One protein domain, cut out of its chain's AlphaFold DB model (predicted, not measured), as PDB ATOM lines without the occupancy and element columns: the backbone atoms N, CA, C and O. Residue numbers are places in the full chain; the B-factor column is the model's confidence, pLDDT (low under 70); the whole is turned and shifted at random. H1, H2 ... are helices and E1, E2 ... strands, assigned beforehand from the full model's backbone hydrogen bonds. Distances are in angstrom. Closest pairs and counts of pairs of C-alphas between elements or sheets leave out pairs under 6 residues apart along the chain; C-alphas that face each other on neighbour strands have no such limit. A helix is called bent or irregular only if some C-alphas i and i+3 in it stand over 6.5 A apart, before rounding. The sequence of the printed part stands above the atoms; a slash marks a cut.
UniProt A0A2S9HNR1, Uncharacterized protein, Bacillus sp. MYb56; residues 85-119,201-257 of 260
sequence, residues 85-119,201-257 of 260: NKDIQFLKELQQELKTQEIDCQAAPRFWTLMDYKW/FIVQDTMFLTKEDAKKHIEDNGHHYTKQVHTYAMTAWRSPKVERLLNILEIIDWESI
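What this domain is: This is residues 85 to 119 and 201 to 257 of the 260 residues of an uncharacterized protein of Bacillus sp. MYb56 (UniProt A0A2S9HNR1). A two-strand antiparallel ribbon, E1 and E2, has H2 packed on it with residues 211 to 218, while H1, H3 and H4 form a loose helical group toward the opposite end from Trp 119. The long strand E1 reaches out to one end of the longest axis at Trp 119, H4 lies at the other, and residues 219 to 224 of H2 stick out free. The printed part has 92 residues with four named helices and two named strands, in the order H1 E1 H2 E2 H3 H4; the class is mixed, helices and strands. It is only just compact, close to loose, with a radius of gyration of the C-alphas of 14.7 A, and elongated, spanning 52 by 30 by 20 A.

Where its parts are: E1, residues 110 to 119, is 28.4 A from first to last C-alpha and ends at C-alpha 119 (376.170, 390.575, 218.769). E2, residues 230 to 235, is 16.6 A long. H2, residues 211 to 224, is 18.6 A long and irregular, with C-alphas 220 and 223 8.5 A apart. H1, residues 85 to 100, is the longest helix by residues, 23.0 A long, and begins at C-alpha 85 (353.585, 349.915, 206.072). H3, residues 240 to 251, is 16.0 A long. H4, residues 254 to 257, ends at C-alpha 257 (361.081, 343.785, 204.546).

How they stand to each other: E1 and E2 are antiparallel neighbours, their directions at 129 degrees; N 113 and O 232 are 2.9 A apart and N 232 and O 113 2.8 A, both within hydrogen-bond range. Residues 115 to 116 of E1 also pair, antiparallel, with residues 201 to 202. The closest C-alphas of H2 and E2 are those of Ala 214 and Thr 231, 6.0 A apart; those of H2 and E1 are Trp 112 and Lys 211, 6.1 A. E1 and H3 are near each other, with 5 pairs of C-alphas within 10 A. H3, with residues 249 to 250 alone, touches H1, about perpendicular at 78 degrees; the closest C-alphas are those of Gln 95 and Glu 250, 5.4 A apart. H1, with residues 88 to 92 alone, only just touches H4, with 3 pairs of C-alphas within 8 A, the closest being Lys 92 and Trp 254 at 6.5 A. H2 touches no helix. Every O i to N i+4 pair is within hydrogen-bond range in H1 and H3, and 8 of 10 in H2; H4 is too short for such a pair, and its 1 O i to N i+3 pair is within range.

The domain as a whole: The C-alphas of Trp 119 and Ser 256 are the two farthest apart, 52.5 A. Residues 120 to 200 are not printed, and C-alphas 119 and 201 are 10.6 A apart across this cut. Of the links that are printed whole, none is long. The mean pLDDT of the printed part is 94.6, and no printed residue is under 70.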
ATOM      1  N   ASN A  85     353.404 349.542 207.477       87.81
ATOM      2  CA  ASN A  85     353.585 349.915 206.072       87.81
ATOM      3  C   ASN A  85     353.883 351.408 205.879       87.81
ATOM      4  O   ASN A  85     354.669 351.754 204.999       87.81
ATOM      5  N   LYS A  86     353.280 352.293 206.685       91.06
ATOM      6  CA  LYS A  86     353.609 353.726 206.652       91.06
ATOM      7  C   LYS A  86     355.020 353.979 207.166       91.06
ATOM      8  O   LYS A  86     355.741 354.746 206.543       91.06
ATOM      9  N   ASP A  87     355.421 353.310 208.243       91.31
ATOM     10  CA  ASP A  87     356.762 353.451 208.814       91.31
ATOM     11  C   ASP A  87     357.836 352.958 207.831       91.31
ATOM     12  O   ASP A  87     358.849 353.622 207.635       91.31
ATOM     13  N   ILE A  88     357.600 351.833 207.142       90.88
ATOM     14  CA  ILE A  88     358.492 351.341 206.079       90.88
ATOM     15  C   ILE A  88     358.570 352.348 204.928       90.88
ATOM     16  O   ILE A  88     359.658 352.597 204.412       90.88
ATOM     17  N   GLN A  89     357.439 352.932 204.525       91.94
ATOM     18  CA  GLN A  89     357.419 353.943 203.470       91.94
ATOM     19  C   GLN A  89     358.204 355.199 203.877       91.94
ATOM     20  O   GLN A  89     359.047 355.659 203.110       91.94
ATOM     21  N   PHE A  90     358.013 355.684 205.106       94.12
ATOM     22  CA  PHE A  90     358.793 356.780 205.681       94.12
ATOM     23  C   PHE A  90     360.298 356.472 205.679       94.12
ATOM     24  O   PHE A  90     361.102 357.291 205.247       94.12
ATOM     25  N   LEU A  91     360.699 355.267 206.096       93.88
ATOM     26  CA  LEU A  91     362.109 354.862 206.122       93.88
ATOM     27  C   LEU A  91     362.726 354.764 204.719       93.88
ATOM     28  O   LEU A  91     363.910 355.062 204.557       93.88
ATOM     29  N   LYS A  92     361.943 354.377 203.702       92.88
ATOM     30  CA  LYS A  92     362.374 354.399 202.295       92.88
ATOM     31  C   LYS A  92     362.630 355.824 201.811       92.88
ATOM     32  O   LYS A  92     363.659 356.064 201.186       92.88
ATOM     33  N   GLU A  93     361.716 356.743 202.103       94.69
ATOM     34  CA  GLU A  93     361.835 358.160 201.738       94.69
ATOM     35  C   GLU A  93     363.043 358.798 202.430       94.69
ATOM     36  O   GLU A  93     363.921 359.337 201.754       94.69
ATOM     37  N   LEU A  94     363.170 358.596 203.745       95.56
ATOM     38  CA  LEU A  94     364.317 359.051 204.529       95.56
ATOM     39  C   LEU A  94     365.637 358.483 203.994       95.56
ATOM     40  O   LEU A  94     366.615 359.211 203.864       95.56
ATOM     41  N   GLN A  95     365.695 357.190 203.653       95.12
ATOM     42  CA  GLN A  95     366.906 356.587 203.089       95.12
ATOM     43  C   GLN A  95     367.320 357.254 201.771       95.12
ATOM     44  O   GLN A  95     368.517 357.455 201.550       95.12
ATOM     45  N   GLN A  96     366.368 357.539 200.876       94.69
ATOM     46  CA  GLN A  96     366.677 358.214 199.614       94.69
ATOM     47  C   GLN A  96     367.267 359.593 199.886       94.69
ATOM     48  O   GLN A  96     368.338 359.904 199.372       94.69
ATOM     49  N   GLU A  97     366.637 360.362 200.769       95.88
ATOM     50  CA  GLU A  97     367.109 361.694 201.131       95.88
ATOM     51  C   GLU A  97     368.504 361.666 201.767       95.88
ATOM     52  O   GLU A  97     369.380 362.421 201.346       95.88
ATOM     53  N   LEU A  98     368.767 360.739 202.697       94.38
ATOM     54  CA  LEU A  98     370.083 360.583 203.326       94.38
ATOM     55  C   LEU A  98     371.209 360.342 202.305       94.38
ATOM     56  O   LEU A  98     372.318 360.843 202.494       94.38
ATOM     57  N   LYS A  99     370.920 359.612 201.219       92.75
ATOM     58  CA  LYS A  99     371.878 359.293 200.146       92.75
ATOM     59  C   LYS A  99     372.114 360.445 199.173       92.75
ATOM     60  O   LYS A  99     373.192 360.511 198.587       92.75
ATOM     61  N   THR A 100     371.107 361.285 198.941       94.19
ATOM     62  CA  THR A 100     371.129 362.287 197.862       94.19
ATOM     63  C   THR A 100     371.304 363.718 198.339       94.19
ATOM     64  O   THR A 100     371.660 364.569 197.527       94.19
ATOM     65  N   GLN A 101     371.022 364.008 199.610       94.56
ATOM     66  CA  GLN A 101     371.152 365.358 200.150       94.56
ATOM     67  C   GLN A 101     372.589 365.885 200.035       94.56
ATOM     68  O   GLN A 101     373.565 365.129 200.012       94.56
ATOM     69  N   GLU A 102     372.709 367.210 199.994       93.44
ATOM     70  CA  GLU A 102     373.996 367.900 200.047       93.44
ATOM     71  C   GLU A 102     374.755 367.532 201.329       93.44
ATOM     72  O   GLU A 102     374.162 367.189 202.348       93.44
ATOM     73  N   ILE A 103     376.086 367.585 201.283       91.81
ATOM     74  CA  ILE A 103     376.928 367.211 202.428       91.81
ATOM     75  C   ILE A 103     377.595 368.411 203.104       91.81
ATOM     76  O   ILE A 103     378.246 368.212 204.123       91.81
ATOM     77  N   ASP A 104     377.494 369.613 202.524       92.50
ATOM     78  CA  ASP A 104     378.125 370.865 202.978       92.50
ATOM     79  C   ASP A 104     379.581 370.676 203.442       92.50
ATOM     80  O   ASP A 104     380.000 371.128 204.505       92.50
ATOM     81  N   CYS A 105     380.360 369.947 202.631       91.38
ATOM     82  CA  CYS A 105     381.768 369.615 202.881       91.38
ATOM     83  C   CYS A 105     382.036 368.848 204.196       91.38
ATOM     84  O   CYS A 105     383.174 368.811 204.664       91.38
ATOM     85  N   GLN A 106     381.018 368.201 204.771       94.19
ATOM     86  CA  GLN A 106     381.096 367.501 206.048       94.19
ATOM     87  C   GLN A 106     381.250 365.974 205.894       94.19
ATOM     88  O   GLN A 106     380.693 365.341 204.992       94.19
ATOM     89  N   ALA A 107     381.994 365.345 206.808       91.94
ATOM     90  CA  ALA A 107     382.211 363.895 206.824       91.94
ATOM     91  C   ALA A 107     381.038 363.123 207.460       91.94
ATOM     92  O   ALA A 107     380.290 363.654 208.270       91.94
ATOM     93  N   ALA A 108     380.866 361.844 207.110       90.94
ATOM     94  CA  ALA A 108     379.916 360.970 207.810       90.94
ATOM     95  C   ALA A 108     380.445 360.598 209.213       90.94
ATOM     96  O   ALA A 108     381.665 360.503 209.381       90.94
ATOM     97  N   PRO A 109     379.574 360.298 210.198       95.06
ATOM     98  CA  PRO A 109     378.116 360.466 210.197       95.06
ATOM     99  C   PRO A 109     377.685 361.931 210.350       95.06
ATOM    100  O   PRO A 109     378.132 362.612 211.273       95.06
ATOM    101  N   ARG A 110     376.782 362.392 209.478       94.94
ATOM    102  CA  ARG A 110     376.290 363.776 209.456       94.94
ATOM    103  C   ARG A 110     374.929 363.894 210.120       94.94
ATOM    104  O   ARG A 110     374.101 362.996 210.009       94.94
ATOM    105  N   PHE A 111     374.703 365.030 210.751       96.19
ATOM    106  CA  PHE A 111     373.382 365.514 211.118       96.19
ATOM    107  C   PHE A 111     373.340 367.021 210.888       96.19
ATOM    108  O   PHE A 111     374.375 367.671 210.726       96.19
ATOM    109  N   TRP A 112     372.139 367.570 210.872       98.06
ATOM    110  CA  TRP A 112     371.902 368.981 210.640       98.06
ATOM    111  C   TRP A 112     371.502 369.673 211.931       98.06
ATOM    112  O   TRP A 112     370.800 369.119 212.775       98.06
ATOM    113  N   THR A 113     371.962 370.902 212.071       97.69
ATOM    114  CA  THR A 113     371.540 371.862 213.086       97.69
ATOM    115  C   THR A 113     371.334 373.209 212.397       97.69
ATOM    116  O   THR A 113     371.398 373.292 211.167       97.69
ATOM    117  N   LEU A 114     371.086 374.264 213.164       98.12
ATOM    118  CA  LEU A 114     371.021 375.625 212.650       98.12
ATOM    119  C   LEU A 114     372.239 376.414 213.135       98.12
ATOM    120  O   LEU A 114     372.710 376.222 214.260       98.12
ATOM    121  N   MET A 115     372.734 377.300 212.281       98.00
ATOM    122  CA  MET A 115     373.699 378.328 212.648       98.00
ATOM    123  C   MET A 115     373.007 379.680 212.558       98.00
ATOM    124  O   MET A 115     372.344 379.973 211.564       98.00
ATOM    125  N   ASP A 116     373.146 380.467 213.615       98.31
ATOM    126  CA  ASP A 116     372.605 381.818 213.707       98.31
ATOM    127  C   ASP A 116     373.684 382.765 214.253       98.31
ATOM    128  O   ASP A 116     374.787 382.329 214.601       98.31
ATOM    129  N   TYR A 117     373.382 384.056 214.296       97.38
ATOM    130  CA  TYR A 117     374.333 385.118 214.601       97.38
ATOM    131  C   TYR A 117     373.821 385.987 215.735       97.38
ATOM    132  O   TYR A 117     372.616 386.174 215.916       97.38
ATOM    133  N   LYS A 118     374.741 386.499 216.544       95.62
ATOM    134  CA  LYS A 118     374.418 387.441 217.611       95.62
ATOM    135  C   LYS A 118     375.570 388.399 217.840       95.62
ATOM    136  O   LYS A 118     376.732 388.034 217.681       95.62
ATOM    137  N   TRP A 119     375.217 389.581 218.311       95.38
ATOM    138  CA  TRP A 119     376.170 390.575 218.769       95.38
ATOM    139  C   TRP A 119     376.598 390.256 220.199       95.38
ATOM    140  O   TRP A 119     375.762 389.948 221.057       95.38
ATOM    141  N   PHE A 201     376.900 381.182 216.090       97.88
ATOM    142  CA  PHE A 201     376.703 380.145 217.087       97.88
ATOM    143  C   PHE A 201     375.802 379.037 216.552       97.88
ATOM    144  O   PHE A 201     374.941 379.244 215.698       97.88
ATOM    145  N   ILE A 202     376.006 377.833 217.081       98.00
ATOM    146  CA  ILE A 202     375.110 376.707 216.825       98.00
ATOM    147  C   ILE A 202     373.885 376.874 217.719       98.00
ATOM    148  O   ILE A 202     374.018 376.956 218.945       98.00
ATOM    149  N   VAL A 203     372.706 376.904 217.105       97.56
ATOM    150  CA  VAL A 203     371.434 376.951 217.824       97.56
ATOM    151  C   VAL A 203     371.312 375.704 218.697       97.56
ATOM    152  O   VAL A 203     371.621 374.583 218.287       97.56
ATOM    153  N   GLN A 204     370.928 375.920 219.952       96.06
ATOM    154  CA  GLN A 204     370.767 374.843 220.920       96.06
ATOM    155  C   GLN A 204     369.447 374.106 220.692       96.06
ATOM    156  O   GLN A 204     368.515 374.641 220.098       96.06
ATOM    157  N   ASP A 205     369.383 372.862 221.165       95.06
ATOM    158  CA  ASP A 205     368.189 372.012 221.094       95.06
ATOM    159  C   ASP A 205     367.672 371.730 219.668       95.06
ATOM    160  O   ASP A 205     366.552 371.254 219.487       95.06
ATOM    161  N   THR A 206     368.515 371.940 218.651       96.12
ATOM    162  CA  THR A 206     368.232 371.586 217.256       96.12
ATOM    163  C   THR A 206     369.079 370.405 216.795       96.12
ATOM    164  O   THR A 206     370.307 370.406 216.896       96.12
ATOM    165  N   MET A 207     368.414 369.381 216.264       96.81
ATOM    166  CA  MET A 207     369.044 368.240 215.609       96.81
ATOM    167  C   MET A 207     368.074 367.664 214.582       96.81
ATOM    168  O   MET A 207     366.951 367.296 214.922       96.81
ATOM    169  N   PHE A 208     368.528 367.565 213.337       97.56
ATOM    170  CA  PHE A 208     367.758 367.039 212.218       97.56
ATOM    171  C   PHE A 208     368.586 365.997 211.466       97.56
ATOM    172  O   PHE A 208     369.814 366.085 211.389       97.56
ATOM    173  N   LEU A 209     367.924 364.984 210.911       96.12
ATOM    174  CA  LEU A 209     368.597 363.975 210.089       96.12
ATOM    175  C   LEU A 209     368.810 364.459 208.654       96.12
ATOM    176  O   LEU A 209     369.758 364.021 207.997       96.12
ATOM    177  N   THR A 210     367.964 365.376 208.185       96.69
ATOM    178  CA  THR A 210     368.006 365.881 206.817       96.69
ATOM    179  C   THR A 210     368.074 367.403 206.762       96.69
ATOM    180  O   THR A 210     367.651 368.104 207.687       96.69
ATOM    181  N   LYS A 211     368.655 367.917 205.673       97.50
ATOM    182  CA  LYS A 211     368.748 369.360 205.423       97.50
ATOM    183  C   LYS A 211     367.365 369.973 205.229       97.50
ATOM    184  O   LYS A 211     367.144 371.106 205.645       97.50
ATOM    185  N   GLU A 212     366.458 369.239 204.590       97.31
ATOM    186  CA  GLU A 212     365.109 369.717 204.298       97.31
ATOM    187  C   GLU A 212     364.296 369.916 205.578       97.31
ATOM    188  O   GLU A 212     363.692 370.973 205.751       97.31
ATOM    189  N   ASP A 213     364.380 368.978 206.527       97.38
ATOM    190  CA  ASP A 213     363.750 369.125 207.844       97.38
ATOM    191  C   ASP A 213     364.257 370.381 208.571       97.38
ATOM    192  O   ASP A 213     363.472 371.136 209.147       97.38
ATOM    193  N   ALA A 214     365.565 370.651 208.499       97.88
ATOM    194  CA  ALA A 214     366.164 371.844 209.094       97.88
ATOM    195  C   ALA A 214     365.694 373.147 208.414       97.88
ATOM    196  O   ALA A 214     365.432 374.136 209.100       97.88
ATOM    197  N   LYS A 215     365.543 373.163 207.081       97.94
ATOM    198  CA  LYS A 215     364.988 374.317 206.346       97.94
ATOM    199  C   LYS A 215     363.535 374.563 206.717       97.94
ATOM    200  O   LYS A 215     363.175 375.687 207.054       97.94
ATOM    201  N   LYS A 216     362.726 373.506 206.716       98.12
ATOM    202  CA  LYS A 216     361.320 373.576 207.103       98.12
ATOM    203  C   LYS A 216     361.162 374.116 208.520       98.12
ATOM    204  O   LYS A 216     360.294 374.945 208.772       98.12
ATOM    205  N   HIS A 217     362.033 373.696 209.436       97.81
ATOM    206  CA  HIS A 217     362.055 374.234 210.792       97.81
ATOM    207  C   HIS A 217     362.304 375.746 210.808       97.81
ATOM    208  O   HIS A 217     361.599 376.450 211.529       97.81
ATOM    209  N   ILE A 218     363.256 376.257 210.017       98.06
ATOM    210  CA  ILE A 218     363.491 377.705 209.881       98.06
ATOM    211  C   ILE A 218     362.244 378.408 209.328       98.06
ATOM    212  O   ILE A 218     361.842 379.432 209.869       98.06
ATOM    213  N   GLU A 219     361.615 377.869 208.282       97.62
ATOM    214  CA  GLU A 219     360.417 378.462 207.669       97.62
ATOM    215  C   GLU A 219     359.250 378.557 208.660       97.62
ATOM    216  O   GLU A 219     358.629 379.612 208.797       97.62
ATOM    217  N   ASP A 220     358.990 377.474 209.394       97.56
ATOM    218  CA  ASP A 220     357.879 377.386 210.339       97.56
ATOM    219  C   ASP A 220     358.145 378.209 211.626       97.56
ATOM    220  O   ASP A 220     357.203 378.644 212.293       97.56
ATOM    221  N   ASN A 221     359.417 378.470 211.972       96.62
ATOM    222  CA  ASN A 221     359.830 379.085 213.245       96.62
ATOM    223  C   ASN A 221     360.706 380.342 213.093       96.62
ATOM    224  O   ASN A 221     361.360 380.751 214.050       96.62
ATOM    225  N   GLY A 222     360.714 380.993 211.927       93.25
ATOM    226  CA  GLY A 222     361.657 382.078 211.612       93.25
ATOM    227  C   GLY A 222     361.628 383.278 212.568       93.25
ATOM    228  O   GLY A 222     362.610 383.997 212.685       93.25
ATOM    229  N   HIS A 223     360.532 383.471 213.305       95.31
ATOM    230  CA  HIS A 223     360.393 384.519 214.321       95.31
ATOM    231  C   HIS A 223     361.232 384.286 215.594       95.31
ATOM    232  O   HIS A 223     361.340 385.191 216.419       95.31
ATOM    233  N   HIS A 224     361.804 383.093 215.774       95.44
ATOM    234  CA  HIS A 224     362.715 382.768 216.877       95.44
ATOM    235  C   HIS A 224     364.192 383.011 216.548       95.44
ATOM    236  O   HIS A 224     365.037 382.845 217.426       95.44
ATOM    237  N   TYR A 225     364.498 383.387 215.308       96.62
ATOM    238  CA  TYR A 225     365.857 383.460 214.787       96.62
ATOM    239  C   TYR A 225     366.146 384.818 214.159       96.62
ATOM    240  O   TYR A 225     365.231 385.583 213.838       96.62
ATOM    241  N   THR A 226     367.426 385.121 213.951       96.38
ATOM    242  CA  THR A 226     367.780 386.271 213.117       96.38
ATOM    243  C   THR A 226     367.522 385.965 211.641       96.38
ATOM    244  O   THR A 226     367.375 384.816 211.225       96.38
ATOM    245  N   LYS A 227     367.519 387.006 210.802       96.25
ATOM    246  CA  LYS A 227     367.383 386.851 209.343       96.25
ATOM    247  C   LYS A 227     368.557 386.103 208.695       96.25
ATOM    248  O   LYS A 227     368.446 385.725 207.534       96.25
ATOM    249  N   GLN A 228     369.666 385.930 209.415       97.00
ATOM    250  CA  GLN A 228     370.879 385.272 208.927       97.00
ATOM    251  C   GLN A 228     370.913 383.767 209.232       97.00
ATOM    252  O   GLN A 228     371.846 383.071 208.814       97.00
ATOM    253  N   VAL A 229     369.909 383.248 209.951       98.00
ATOM    254  CA  VAL A 229     369.835 381.827 210.294       98.00
ATOM    255  C   VAL A 229     369.848 380.951 209.045       98.00
ATOM    256  O   VAL A 229     369.174 381.221 208.050       98.00
ATOM    257  N   HIS A 230     370.611 379.867 209.101       97.69
ATOM    258  CA  HIS A 230     370.695 378.908 208.010       97.69
ATOM    259  C   HIS A 230     370.988 377.497 208.526       97.69
ATOM    260  O   HIS A 230     371.399 377.281 209.669       97.69
ATOM    261  N   THR A 231     370.757 376.505 207.668       97.69
ATOM    262  CA  THR A 231     371.081 375.108 207.968       97.69
ATOM    263  C   THR A 231     372.586 374.910 208.065       97.69
ATOM    264  O   THR A 231     373.319 375.386 207.200       97.69
ATOM    265  N   TYR A 232     373.037 374.129 209.042       97.56
ATOM    266  CA  TYR A 232     374.450 373.865 209.282       97.56
ATOM    267  C   TYR A 232     374.714 372.367 209.473       97.56
ATOM    268  O   TYR A 232     374.105 371.719 210.329       97.56
ATOM    269  N   ALA A 233     375.624 371.803 208.674       97.25
ATOM    270  CA  ALA A 233     375.976 370.386 208.739       97.25
ATOM    271  C   ALA A 233     377.065 370.114 209.789       97.25
ATOM    272  O   ALA A 233     378.186 370.628 209.720       97.25
ATOM    273  N   MET A 234     376.782 369.206 210.718       96.44
ATOM    274  CA  MET A 234     377.729 368.758 211.735       96.44
ATOM    275  C   MET A 234     378.097 367.287 211.557       96.44
ATOM    276  O   MET A 234     377.264 366.452 211.204       96.44
ATOM    277  N   THR A 235     379.352 366.948 211.861       96.31
ATOM    278  CA  THR A 235     379.772 365.550 212.017       96.31
ATOM    279  C   THR A 235     379.535 365.106 213.453       96.31
ATOM    280  O   THR A 235     380.061 365.712 214.390       96.31
ATOM    281  N   ALA A 236     378.841 363.984 213.646       95.38
ATOM    282  CA  ALA A 236     378.799 363.276 214.924       95.38
ATOM    283  C   ALA A 236     380.143 362.563 215.176       95.38
ATOM    284  O   ALA A 236     380.291 361.343 215.052       95.38
ATOM    285  N   TRP A 237     381.163 363.361 215.498       94.38
ATOM    286  CA  TRP A 237     382.550 362.920 215.582       94.38
ATOM    287  C   TRP A 237     382.766 361.941 216.736       94.38
ATOM    288  O   TRP A 237     382.339 362.175 217.864       94.38
ATOM    289  N   ARG A 238     383.458 360.829 216.447       92.12
ATOM    290  CA  ARG A 238     383.740 359.745 217.408       92.12
ATOM    291  C   ARG A 238     382.471 359.189 218.064       92.12
ATOM    292  O   ARG A 238     382.487 358.829 219.241       92.12
ATOM    293  N   SER A 239     381.395 359.054 217.283       96.25
ATOM    294  CA  SER A 239     380.138 358.437 217.711       96.25
ATOM    295  C   SER A 239     379.831 357.140 216.939       96.25
ATOM    296  O   SER A 239     379.025 357.143 216.006       96.25
ATOM    297  N   PRO A 240     380.415 355.988 217.337       95.88
ATOM    298  CA  PRO A 240     380.253 354.723 216.608       95.88
ATOM    299  C   PRO A 240     378.806 354.225 216.534       95.88
ATOM    300  O   PRO A 240     378.429 353.499 215.617       95.88
ATOM    301  N   LYS A 241     377.975 354.580 217.523       97.06
ATOM    302  CA  LYS A 241     376.559 354.188 217.541       97.06
ATOM    303  C   LYS A 241     375.745 354.973 216.515       97.06
ATOM    304  O   LYS A 241     374.894 354.374 215.867       97.06
ATOM    305  N   VAL A 242     376.016 356.271 216.367       95.69
ATOM    306  CA  VAL A 242     375.363 357.114 215.354       95.69
ATOM    307  C   VAL A 242     375.822 356.696 213.965       95.69
ATOM    308  O   VAL A 242     374.989 356.475 213.098       95.69
ATOM    309  N   GLU A 243     377.125 356.471 213.787       95.75
ATOM    310  CA  GLU A 243     377.680 355.930 212.544       95.75
ATOM    311  C   GLU A 243     377.002 354.617 212.148       95.75
ATOM    312  O   GLU A 243     376.487 354.484 211.040       95.75
ATOM    313  N   ARG A 244     376.919 353.657 213.078       96.31
ATOM    314  CA  ARG A 244     376.243 352.384 212.818       96.31
ATOM    315  C   ARG A 244     374.765 352.571 212.480       96.31
ATOM    316  O   ARG A 244     374.279 351.869 211.602       96.31
ATOM    317  N   LEU A 245     374.053 353.464 213.167       95.38
ATOM    318  CA  LEU A 245     372.640 353.735 212.900       95.38
ATOM    319  C   LEU A 245     372.431 354.305 211.492       95.38
ATOM    320  O   LEU A 245     371.640 353.745 210.740       95.38
ATOM    321  N   LEU A 246     373.152 355.367 211.126       94.25
ATOM    322  CA  LEU A 246     373.008 355.991 209.808       94.25
ATOM    323  C   LEU A 246     373.420 355.033 208.687       94.25
ATOM    324  O   LEU A 246     372.684 354.887 207.718       94.25
ATOM    325  N   ASN A 247     374.501 354.268 208.870       93.62
ATOM    326  CA  ASN A 247     374.898 353.235 207.909       93.62
ATOM    327  C   ASN A 247     373.806 352.173 207.712       93.62
ATOM    328  O   ASN A 247     373.577 351.716 206.595       93.62
ATOM    329  N   ILE A 248     373.114 351.764 208.781       93.88
ATOM    330  CA  ILE A 248     371.981 350.834 208.675       93.88
ATOM    331  C   ILE A 248     370.848 351.470 207.858       93.88
ATOM    332  O   ILE A 248     370.322 350.821 206.955       93.88
ATOM    333  N   LEU A 249     370.495 352.724 208.152       92.12
ATOM    334  CA  LEU A 249     369.446 353.448 207.432       92.12
ATOM    335  C   LEU A 249     369.779 353.612 205.944       92.12
ATOM    336  O   LEU A 249     368.886 353.480 205.113       92.12
ATOM    337  N   GLU A 250     371.048 353.817 205.594       90.56
ATOM    338  CA  GLU A 250     371.504 353.948 204.207       90.56
ATOM    339  C   GLU A 250     371.579 352.602 203.459       90.56
ATOM    340  O   GLU A 250     371.300 352.548 202.261       90.56
ATOM    341  N   ILE A 251     371.936 351.499 204.123       91.75
ATOM    342  CA  ILE A 251     372.257 350.229 203.439       91.75
ATOM    343  C   ILE A 251     371.074 349.253 203.373       91.75
ATOM    344  O   ILE A 251     371.022 348.450 202.443       91.75
ATOM    345  N   ILE A 252     370.141 349.279 204.333       91.25
ATOM    346  CA  ILE A 252     369.033 348.307 204.380       91.25
ATOM    347  C   ILE A 252     368.225 348.302 203.071       91.25
ATOM    348  O   ILE A 252     367.815 349.348 202.573       91.25
ATOM    349  N   ASP A 253     367.928 347.106 202.561       87.50
ATOM    350  CA  ASP A 253     366.953 346.911 201.490       87.50
ATOM    351  C   ASP A 253     365.537 346.808 202.076       87.50
ATOM    352  O   ASP A 253     365.090 345.740 202.507       87.50
ATOM    353  N   TRP A 254     364.823 347.931 202.091       84.31
ATOM    354  CA  TRP A 254     363.452 348.000 202.596       84.31
ATOM    355  C   TRP A 254     362.438 347.235 201.730       84.31
ATOM    356  O   TRP A 254     361.359 346.917 202.229       84.31
ATOM    357  N   GLU A 255     362.744 346.895 200.469       80.00
ATOM    358  CA  GLU A 255     361.859 346.051 199.645       80.00
ATOM    359  C   GLU A 255     361.832 344.604 200.144       80.00
ATOM    360  O   GLU A 255     360.808 343.920 200.069       80.00
ATOM    361  N   SER A 256     362.937 344.146 200.737       82.19
ATOM    362  CA  SER A 256     363.032 342.810 201.330       82.19
ATOM    363  C   SER A 256     362.214 342.646 202.621       82.19
ATOM    364  O   SER A 256     361.909 341.521 203.018       82.19
ATOM    365  N   ILE A 257     361.795 343.751 203.253       78.06
ATOM    366  CA  ILE A 257     361.081 343.785 204.546       78.06
ATOM    367  C   ILE A 257     359.549 343.672 204.346       78.06
ATOM    368  O   ILE A 257     358.750 344.044 205.200       78.06
TER     369      ILE A 257